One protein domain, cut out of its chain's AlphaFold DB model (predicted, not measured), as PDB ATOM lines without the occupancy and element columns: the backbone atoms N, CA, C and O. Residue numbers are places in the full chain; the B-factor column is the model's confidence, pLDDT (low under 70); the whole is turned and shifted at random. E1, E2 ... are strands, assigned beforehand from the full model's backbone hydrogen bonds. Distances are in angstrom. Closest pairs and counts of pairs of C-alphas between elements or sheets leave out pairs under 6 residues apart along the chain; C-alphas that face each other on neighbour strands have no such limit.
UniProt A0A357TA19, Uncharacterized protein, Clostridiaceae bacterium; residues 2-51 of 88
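What this domain is: This is residues 2 to 51 of the 88 residues of an uncharacterized protein of Clostridiaceae bacterium (UniProt A0A357TA19). What shape is this? It has little regular structure: a long loop, residues 2 to 29, runs out to Gly 12, folds back and leads into one hairpin, E1 then E2. What is it made of? The printed part has 50 residues, no named helix and two antiparallel strands; it is all strand, with 14 residues in named elements. It is loose, radius of gyration of the C-alphas 13.3 A, a rod spanning 42 by 20 by 15 A.

Where its parts are: Where does it begin? C-alpha 2 is at (-2.779, -39.835, 24.029). Where are the strands? E1, residues 30 to 36, measures 20.2 A. E2, residues 43 to 49, measures 19.3 A and ends at (-4.857, -36.206, 9.405).

How they stand to each other: How do E1 and E2 stand? This hairpin is antiparallel, 163 degrees between directions. Which backbone atoms pair? N 31 and O 48, 2.8 A apart, are within hydrogen-bond range.

The domain as a whole: How large is it? The farthest C-alphas, of Gly 12 and Ser 51, are 42.5 A apart. Is it continuous? The printed part has no cut, and the E1 to E2 link is short. Where is confidence low? Residues 2 to 11 and 14 to 18 are under 70.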
ATOM      1  N   THR A   2      -2.521 -40.944  23.102       45.06
ATOM      2  CA  THR A   2      -2.779 -39.835  24.029       45.06
ATOM      3  C   THR A   2      -3.445 -40.409  25.278       45.06
ATOM      4  O   THR A   2      -4.662 -40.463  25.411       45.06
ATOM      5  N   TYR A   3      -2.619 -40.932  26.181       44.28
ATOM      6  CA  TYR A   3      -3.057 -41.353  27.509       44.28
ATOM      7  C   TYR A   3      -3.310 -40.100  28.361       44.28
ATOM      8  O   TYR A   3      -2.419 -39.259  28.473       44.28
ATOM      9  N   GLN A   4      -4.502 -39.971  28.952       54.47
ATOM     10  CA  GLN A   4      -4.833 -38.911  29.912       54.47
ATOM     11  C   GLN A   4      -4.847 -39.492  31.341       54.47
ATOM     12  O   GLN A   4      -5.839 -40.106  31.727       54.47
ATOM     13  N   PRO A   5      -3.772 -39.328  32.139       45.75
ATOM     14  CA  PRO A   5      -3.702 -39.870  33.502       45.75
ATOM     15  C   PRO A   5      -4.418 -39.041  34.581       45.75
ATOM     16  O   PRO A   5      -4.384 -39.428  35.746       45.75
ATOM     17  N   VAL A   6      -5.007 -37.888  34.245       55.25
ATOM     18  CA  VAL A   6      -5.472 -36.893  35.229       55.25
ATOM     19  C   VAL A   6      -6.956 -36.596  35.032       55.25
ATOM     20  O   VAL A   6      -7.386 -36.320  33.912       55.25
ATOM     21  N   SER A   7      -7.738 -36.616  36.115       54.91
ATOM     22  CA  SER A   7      -9.120 -36.132  36.086       54.91
ATOM     23  C   SER A   7      -9.134 -34.610  35.930       54.91
ATOM     24  O   SER A   7      -8.532 -33.894  36.728       54.91
ATOM     25  N   MET A   8      -9.848 -34.103  34.923       59.34
ATOM     26  CA  MET A   8      -9.945 -32.653  34.663       59.34
ATOM     27  C   MET A   8     -10.731 -31.903  35.755       59.34
ATOM     28  O   MET A   8     -10.663 -30.682  35.852       59.34
ATOM     29  N   HIS A   9     -11.422 -32.641  36.629       59.47
ATOM     30  CA  HIS A   9     -12.013 -32.125  37.855       59.47
ATOM     31  C   HIS A   9     -11.305 -32.710  39.082       59.47
ATOM     32  O   HIS A   9     -11.163 -33.928  39.226       59.47
ATOM     33  N   ILE A  10     -10.887 -31.816  39.977       67.62
ATOM     34  CA  ILE A  10     -10.345 -32.111  41.303       67.62
ATOM     35  C   ILE A  10     -11.234 -31.348  42.290       67.62
ATOM     36  O   ILE A  10     -11.288 -30.121  42.244       67.62
ATOM     37  N   HIS A  11     -11.968 -32.046  43.160       67.25
ATOM     38  CA  HIS A  11     -12.876 -31.386  44.106       67.25
ATOM     39  C   HIS A  11     -12.106 -30.449  45.051       67.25
ATOM     40  O   HIS A  11     -11.215 -30.889  45.774       67.25
ATOM     41  N   GLY A  12     -12.453 -29.157  45.040       74.00
ATOM     42  CA  GLY A  12     -11.748 -28.118  45.801       74.00
ATOM     43  C   GLY A  12     -10.402 -27.679  45.206       74.00
ATOM     44  O   GLY A  12      -9.715 -26.865  45.819       74.00
ATOM     45  N   GLY A  13     -10.019 -28.201  44.036       70.25
ATOM     46  CA  GLY A  13      -8.870 -27.735  43.261       70.25
ATOM     47  C   GLY A  13      -9.220 -26.573  42.317       70.25
ATOM     48  O   GLY A  13     -10.395 -26.246  42.149       70.25
ATOM     49  N   PRO A  14      -8.209 -25.942  41.692       67.69
ATOM     50  CA  PRO A  14      -8.424 -24.956  40.636       67.69
ATOM     51  C   PRO A  14      -9.034 -25.604  39.383       67.69
ATOM     52  O   PRO A  14      -8.835 -26.794  39.135       67.69
ATOM     53  N   GLU A  15      -9.723 -24.812  38.559       68.25
ATOM     54  CA  GLU A  15     -10.115 -25.238  37.210       68.25
ATOM     55  C   GLU A  15      -8.869 -25.416  36.328       68.25
ATOM     56  O   GLU A  15      -7.980 -24.562  36.309       68.25
ATOM     57  N   ILE A  16      -8.795 -26.537  35.604       67.44
ATOM     58  CA  ILE A  16      -7.658 -26.891  34.743       67.44
ATOM     59  C   ILE A  16      -8.147 -26.993  33.295       67.44
ATOM     60  O   ILE A  16      -8.713 -28.006  32.893       67.44
ATOM     61  N   GLU A  17      -7.882 -25.962  32.490       68.62
ATOM     62  CA  GLU A  17      -8.057 -26.019  31.033       68.62
ATOM     63  C   GLU A  17      -6.795 -26.622  30.388       68.62
ATOM     64  O   GLU A  17      -5.686 -26.125  30.600       68.62
ATOM     65  N   THR A  18      -6.937 -27.669  29.566       67.62
ATOM     66  CA  THR A  18      -5.807 -28.242  28.808       67.62
ATOM     67  C   THR A  18      -5.903 -27.875  27.330       67.62
ATOM     68  O   THR A  18      -6.866 -28.236  26.653       67.62
ATOM     69  N   ARG A  19      -4.872 -27.210  26.793       71.56
ATOM     70  CA  ARG A  19      -4.760 -26.903  25.357       71.56
ATOM     71  C   ARG A  19      -3.738 -27.806  24.685       71.56
ATOM     72  O   ARG A  19      -2.581 -27.857  25.091       71.56
ATOM     73  N   TRP A  20      -4.178 -28.480  23.629       72.31
ATOM     74  CA  TRP A  20      -3.359 -29.375  22.822       72.31
ATOM     75  C   TRP A  20      -2.976 -28.678  21.516       72.31
ATOM     76  O   TRP A  20      -3.833 -28.129  20.824       72.31
ATOM     77  N   TYR A  21      -1.690 -28.720  21.179       76.50
ATOM     78  CA  TYR A  21      -1.153 -28.199  19.926       76.50
ATOM     79  C   TYR A  21      -0.511 -29.360  19.172       76.50
ATOM     80  O   TYR A  21       0.398 -30.003  19.697       76.50
ATOM     81  N   SER A  22      -0.984 -29.641  17.955       76.44
ATOM     82  CA  SER A  22      -0.356 -30.668  17.122       76.44
ATOM     83  C   SER A  22       1.023 -30.188  16.666       76.44
ATOM     84  O   SER A  22       1.194 -29.036  16.268       76.44
ATOM     85  N   ASN A  23       2.010 -31.082  16.704       81.56
ATOM     86  CA  ASN A  23       3.352 -30.836  16.171       81.56
ATOM     87  C   ASN A  23       3.452 -31.143  14.661       81.56
ATOM     88  O   ASN A  23       4.547 -31.109  14.103       81.56
ATOM     89  N   GLY A  24       2.329 -31.475  14.010       78.44
ATOM     90  CA  GLY A  24       2.260 -31.837  12.593       78.44
ATOM     91  C   GLY A  24       2.714 -33.265  12.270       78.44
ATOM     92  O   GLY A  24       2.667 -33.657  11.105       78.44
ATOM     93  N   ALA A  25       3.137 -34.057  13.262       79.94
ATOM     94  CA  ALA A  25       3.508 -35.453  13.066       79.94
ATOM     95  C   ALA A  25       2.298 -36.372  13.283       79.94
ATOM     96  O   ALA A  25       1.738 -36.436  14.374       79.94
ATOM     97  N   VAL A  26       1.935 -37.139  12.254       78.94
ATOM     98  CA  VAL A  26       0.836 -38.114  12.296       78.94
ATOM     99  C   VAL A  26       1.340 -39.497  11.889       78.94
ATOM    100  O   VAL A  26       1.992 -39.658  10.860       78.94
ATOM    101  N   SER A  27       1.052 -40.515  12.704       81.44
ATOM    102  CA  SER A  27       1.451 -41.909  12.444       81.44
ATOM    103  C   SER A  27       0.410 -42.708  11.652       81.44
ATOM    104  O   SER A  27       0.695 -43.820  11.210       81.44
ATOM    105  N   GLN A  28      -0.794 -42.160  11.477       88.69
ATOM    106  CA  GLN A  28      -1.911 -42.769  10.756       88.69
ATOM    107  C   GLN A  28      -2.527 -41.738   9.791       88.69
ATOM    108  O   GLN A  28      -2.444 -40.541  10.071       88.69
ATOM    109  N   PRO A  29      -3.167 -42.160   8.680       91.00
ATOM    110  CA  PRO A  29      -3.790 -41.236   7.726       91.00
ATOM    111  C   PRO A  29      -4.860 -40.327   8.340       91.00
ATOM    112  O   PRO A  29      -5.002 -39.180   7.919       91.00
ATOM    113  N   LEU A  30      -5.585 -40.843   9.336       91.19
ATOM    114  CA  LEU A  30      -6.588 -40.141  10.128       91.19
ATOM    115  C   LEU A  30      -6.546 -40.661  11.570       91.19
ATOM    116  O   LEU A  30      -6.517 -41.873  11.791       91.19
ATOM    117  N   TYR A  31      -6.600 -39.746  12.530       90.50
ATOM    118  CA  TYR A  31      -6.786 -40.004  13.950       90.50
ATOM    119  C   TYR A  31      -7.870 -39.056  14.480       90.50
ATOM    120  O   TYR A  31      -7.829 -37.847  14.249       90.50
ATOM    121  N   LEU A  32      -8.874 -39.623  15.150       90.00
ATOM    122  CA  LEU A  32     -10.030 -38.907  15.687       90.00
ATOM    123  C   LEU A  32     -10.001 -39.007  17.210       90.00
ATOM    124  O   LEU A  32     -10.077 -40.108  17.753       90.00
ATOM    125  N   THR A  33      -9.919 -37.865  17.888       88.62
ATOM    126  CA  THR A  33     -10.023 -37.791  19.352       88.62
ATOM    127  C   THR A  33     -11.299 -37.051  19.724       88.62
ATOM    128  O   THR A  33     -11.530 -35.937  19.256       88.62
ATOM    129  N   ILE A  34     -12.123 -37.665  20.572       88.12
ATOM    130  CA  ILE A  34     -13.317 -37.046  21.152       88.12
ATOM    131  C   ILE A  34     -13.079 -36.913  22.655       88.12
ATOM    132  O   ILE A  34     -12.735 -37.891  23.316       88.12
ATOM    133  N   MET A  35     -13.247 -35.701  23.174       83.50
ATOM    134  CA  MET A  35     -13.109 -35.362  24.589       83.50
ATOM    135  C   MET A  35     -14.409 -34.757  25.116       83.50
ATOM    136  O   MET A  35     -15.203 -34.209  24.348       83.50
ATOM    137  N   ASP A  36     -14.593 -34.806  26.435       82.19
ATOM    138  CA  ASP A  36     -15.571 -33.952  27.110       82.19
ATOM    139  C   ASP A  36     -15.294 -32.463  26.818       82.19
ATOM    140  O   ASP A  36     -14.157 -32.056  26.563       82.19
ATOM    141  N   GLY A  37     -16.340 -31.642  26.837       79.81
ATOM    142  CA  GLY A  37     -16.290 -30.203  26.576       79.81
ATOM    143  C   GLY A  37     -15.732 -29.366  27.729       79.81
ATOM    144  O   GLY A  37     -16.143 -28.217  27.871       79.81
ATOM    145  N   ASP A  38     -14.848 -29.930  28.551       74.94
ATOM    146  CA  ASP A  38     -14.394 -29.400  29.845       74.94
ATOM    147  C   ASP A  38     -15.578 -28.979  30.741       74.94
ATOM    148  O   ASP A  38     -15.676 -27.837  31.188       74.94
ATOM    149  N   GLY A  39     -16.541 -29.882  30.940       71.44
ATOM    150  CA  GLY A  39     -17.735 -29.645  31.758       71.44
ATOM    151  C   GLY A  39     -18.812 -28.749  31.126       71.44
ATOM    152  O   GLY A  39     -19.890 -28.613  31.702       71.44
ATOM    153  N   GLN A  40     -18.602 -28.186  29.928       78.69
ATOM    154  CA  GLN A  40     -19.587 -27.317  29.253       78.69
ATOM    155  C   GLN A  40     -20.769 -28.072  28.602       78.69
ATOM    156  O   GLN A  40     -21.517 -27.495  27.814       78.69
ATOM    157  N   GLY A  41     -20.947 -29.366  28.893       81.69
ATOM    158  CA  GLY A  41     -22.066 -30.178  28.392       81.69
ATOM    159  C   GLY A  41     -22.020 -30.507  26.892       81.69
ATOM    160  O   GLY A  41     -23.014 -30.973  26.339       81.69
ATOM    161  N   GLY A  42     -20.887 -30.261  26.231       85.75
ATOM    162  CA  GLY A  42     -20.633 -30.616  24.833       85.75
ATOM    163  C   GLY A  42     -19.493 -31.624  24.687       85.75
ATOM    164  O   GLY A  42     -18.904 -32.054  25.672       85.75
ATOM    165  N   LEU A  43     -19.148 -31.966  23.444       87.69
ATOM    166  CA  LEU A  43     -17.972 -32.778  23.116       87.69
ATOM    167  C   LEU A  43     -17.008 -31.968  22.246       87.69
ATOM    168  O   LEU A  43     -17.427 -31.313  21.289       87.69
ATOM    169  N   LYS A  44     -15.710 -32.045  22.545       87.38
ATOM    170  CA  LYS A  44     -14.642 -31.502  21.698       87.38
ATOM    171  C   LYS A  44     -14.152 -32.593  20.757       87.38
ATOM    172  O   LYS A  44     -13.808 -33.685  21.199       87.38
ATOM    173  N   VAL A  45     -14.119 -32.295  19.459       90.19
ATOM    174  CA  VAL A  45     -13.745 -33.255  18.414       90.19
ATOM    175  C   VAL A  45     -12.510 -32.753  17.678       90.19
ATOM    176  O   VAL A  45     -12.541 -31.698  17.045       90.19
ATOM    177  N   TYR A  46     -11.429 -33.525  17.748       90.19
ATOM    178  CA  TYR A  46     -10.144 -33.219  17.132       90.19
ATOM    179  C   TYR A  46      -9.850 -34.207  16.002       90.19
ATOM    180  O   TYR A  46      -9.886 -35.422  16.202       90.19
ATOM    181  N   TYR A  47      -9.529 -33.669  14.824       91.44
ATOM    182  CA  TYR A  47      -9.132 -34.428  13.642       91.44
ATOM    183  C   TYR A  47      -7.653 -34.168  13.348       91.44
ATOM    184  O   TYR A  47      -7.292 -33.069  12.926       91.44
ATOM    185  N   GLU A  48      -6.810 -35.180  13.521       91.62
ATOM    186  CA  GLU A  48      -5.425 -35.166  13.049       91.62
ATOM    187  C   GLU A  48      -5.334 -36.046  11.801       91.62
ATOM    188  O   GLU A  48      -5.767 -37.196  11.812       91.62
ATOM    189  N   TYR A  49      -4.831 -35.508  10.690       92.25
ATOM    190  CA  TYR A  49      -4.857 -36.206   9.405       92.25
ATOM    191  C   TYR A  49      -3.667 -35.845   8.521       92.25
ATOM    192  O   TYR A  49      -3.125 -34.740   8.578       92.25
ATOM    193  N   MET A  50      -3.276 -36.792   7.670       93.88
ATOM    194  CA  MET A  50      -2.256 -36.589   6.645       93.88
ATOM    195  C   MET A  50      -2.832 -35.709   5.530       93.88
ATOM    196  O   MET A  50      -3.607 -36.184   4.702       93.88
ATOM    197  N   SER A  51      -2.460 -34.428   5.491       91.38
ATOM    198  CA  SER A  51      -2.984 -33.444   4.522       91.38
ATOM    199  C   SER A  51      -2.628 -33.744   3.058       91.38
ATOM    200  O   SER A  51      -3.282 -33.249   2.145       91.38
TER     201      SER A  51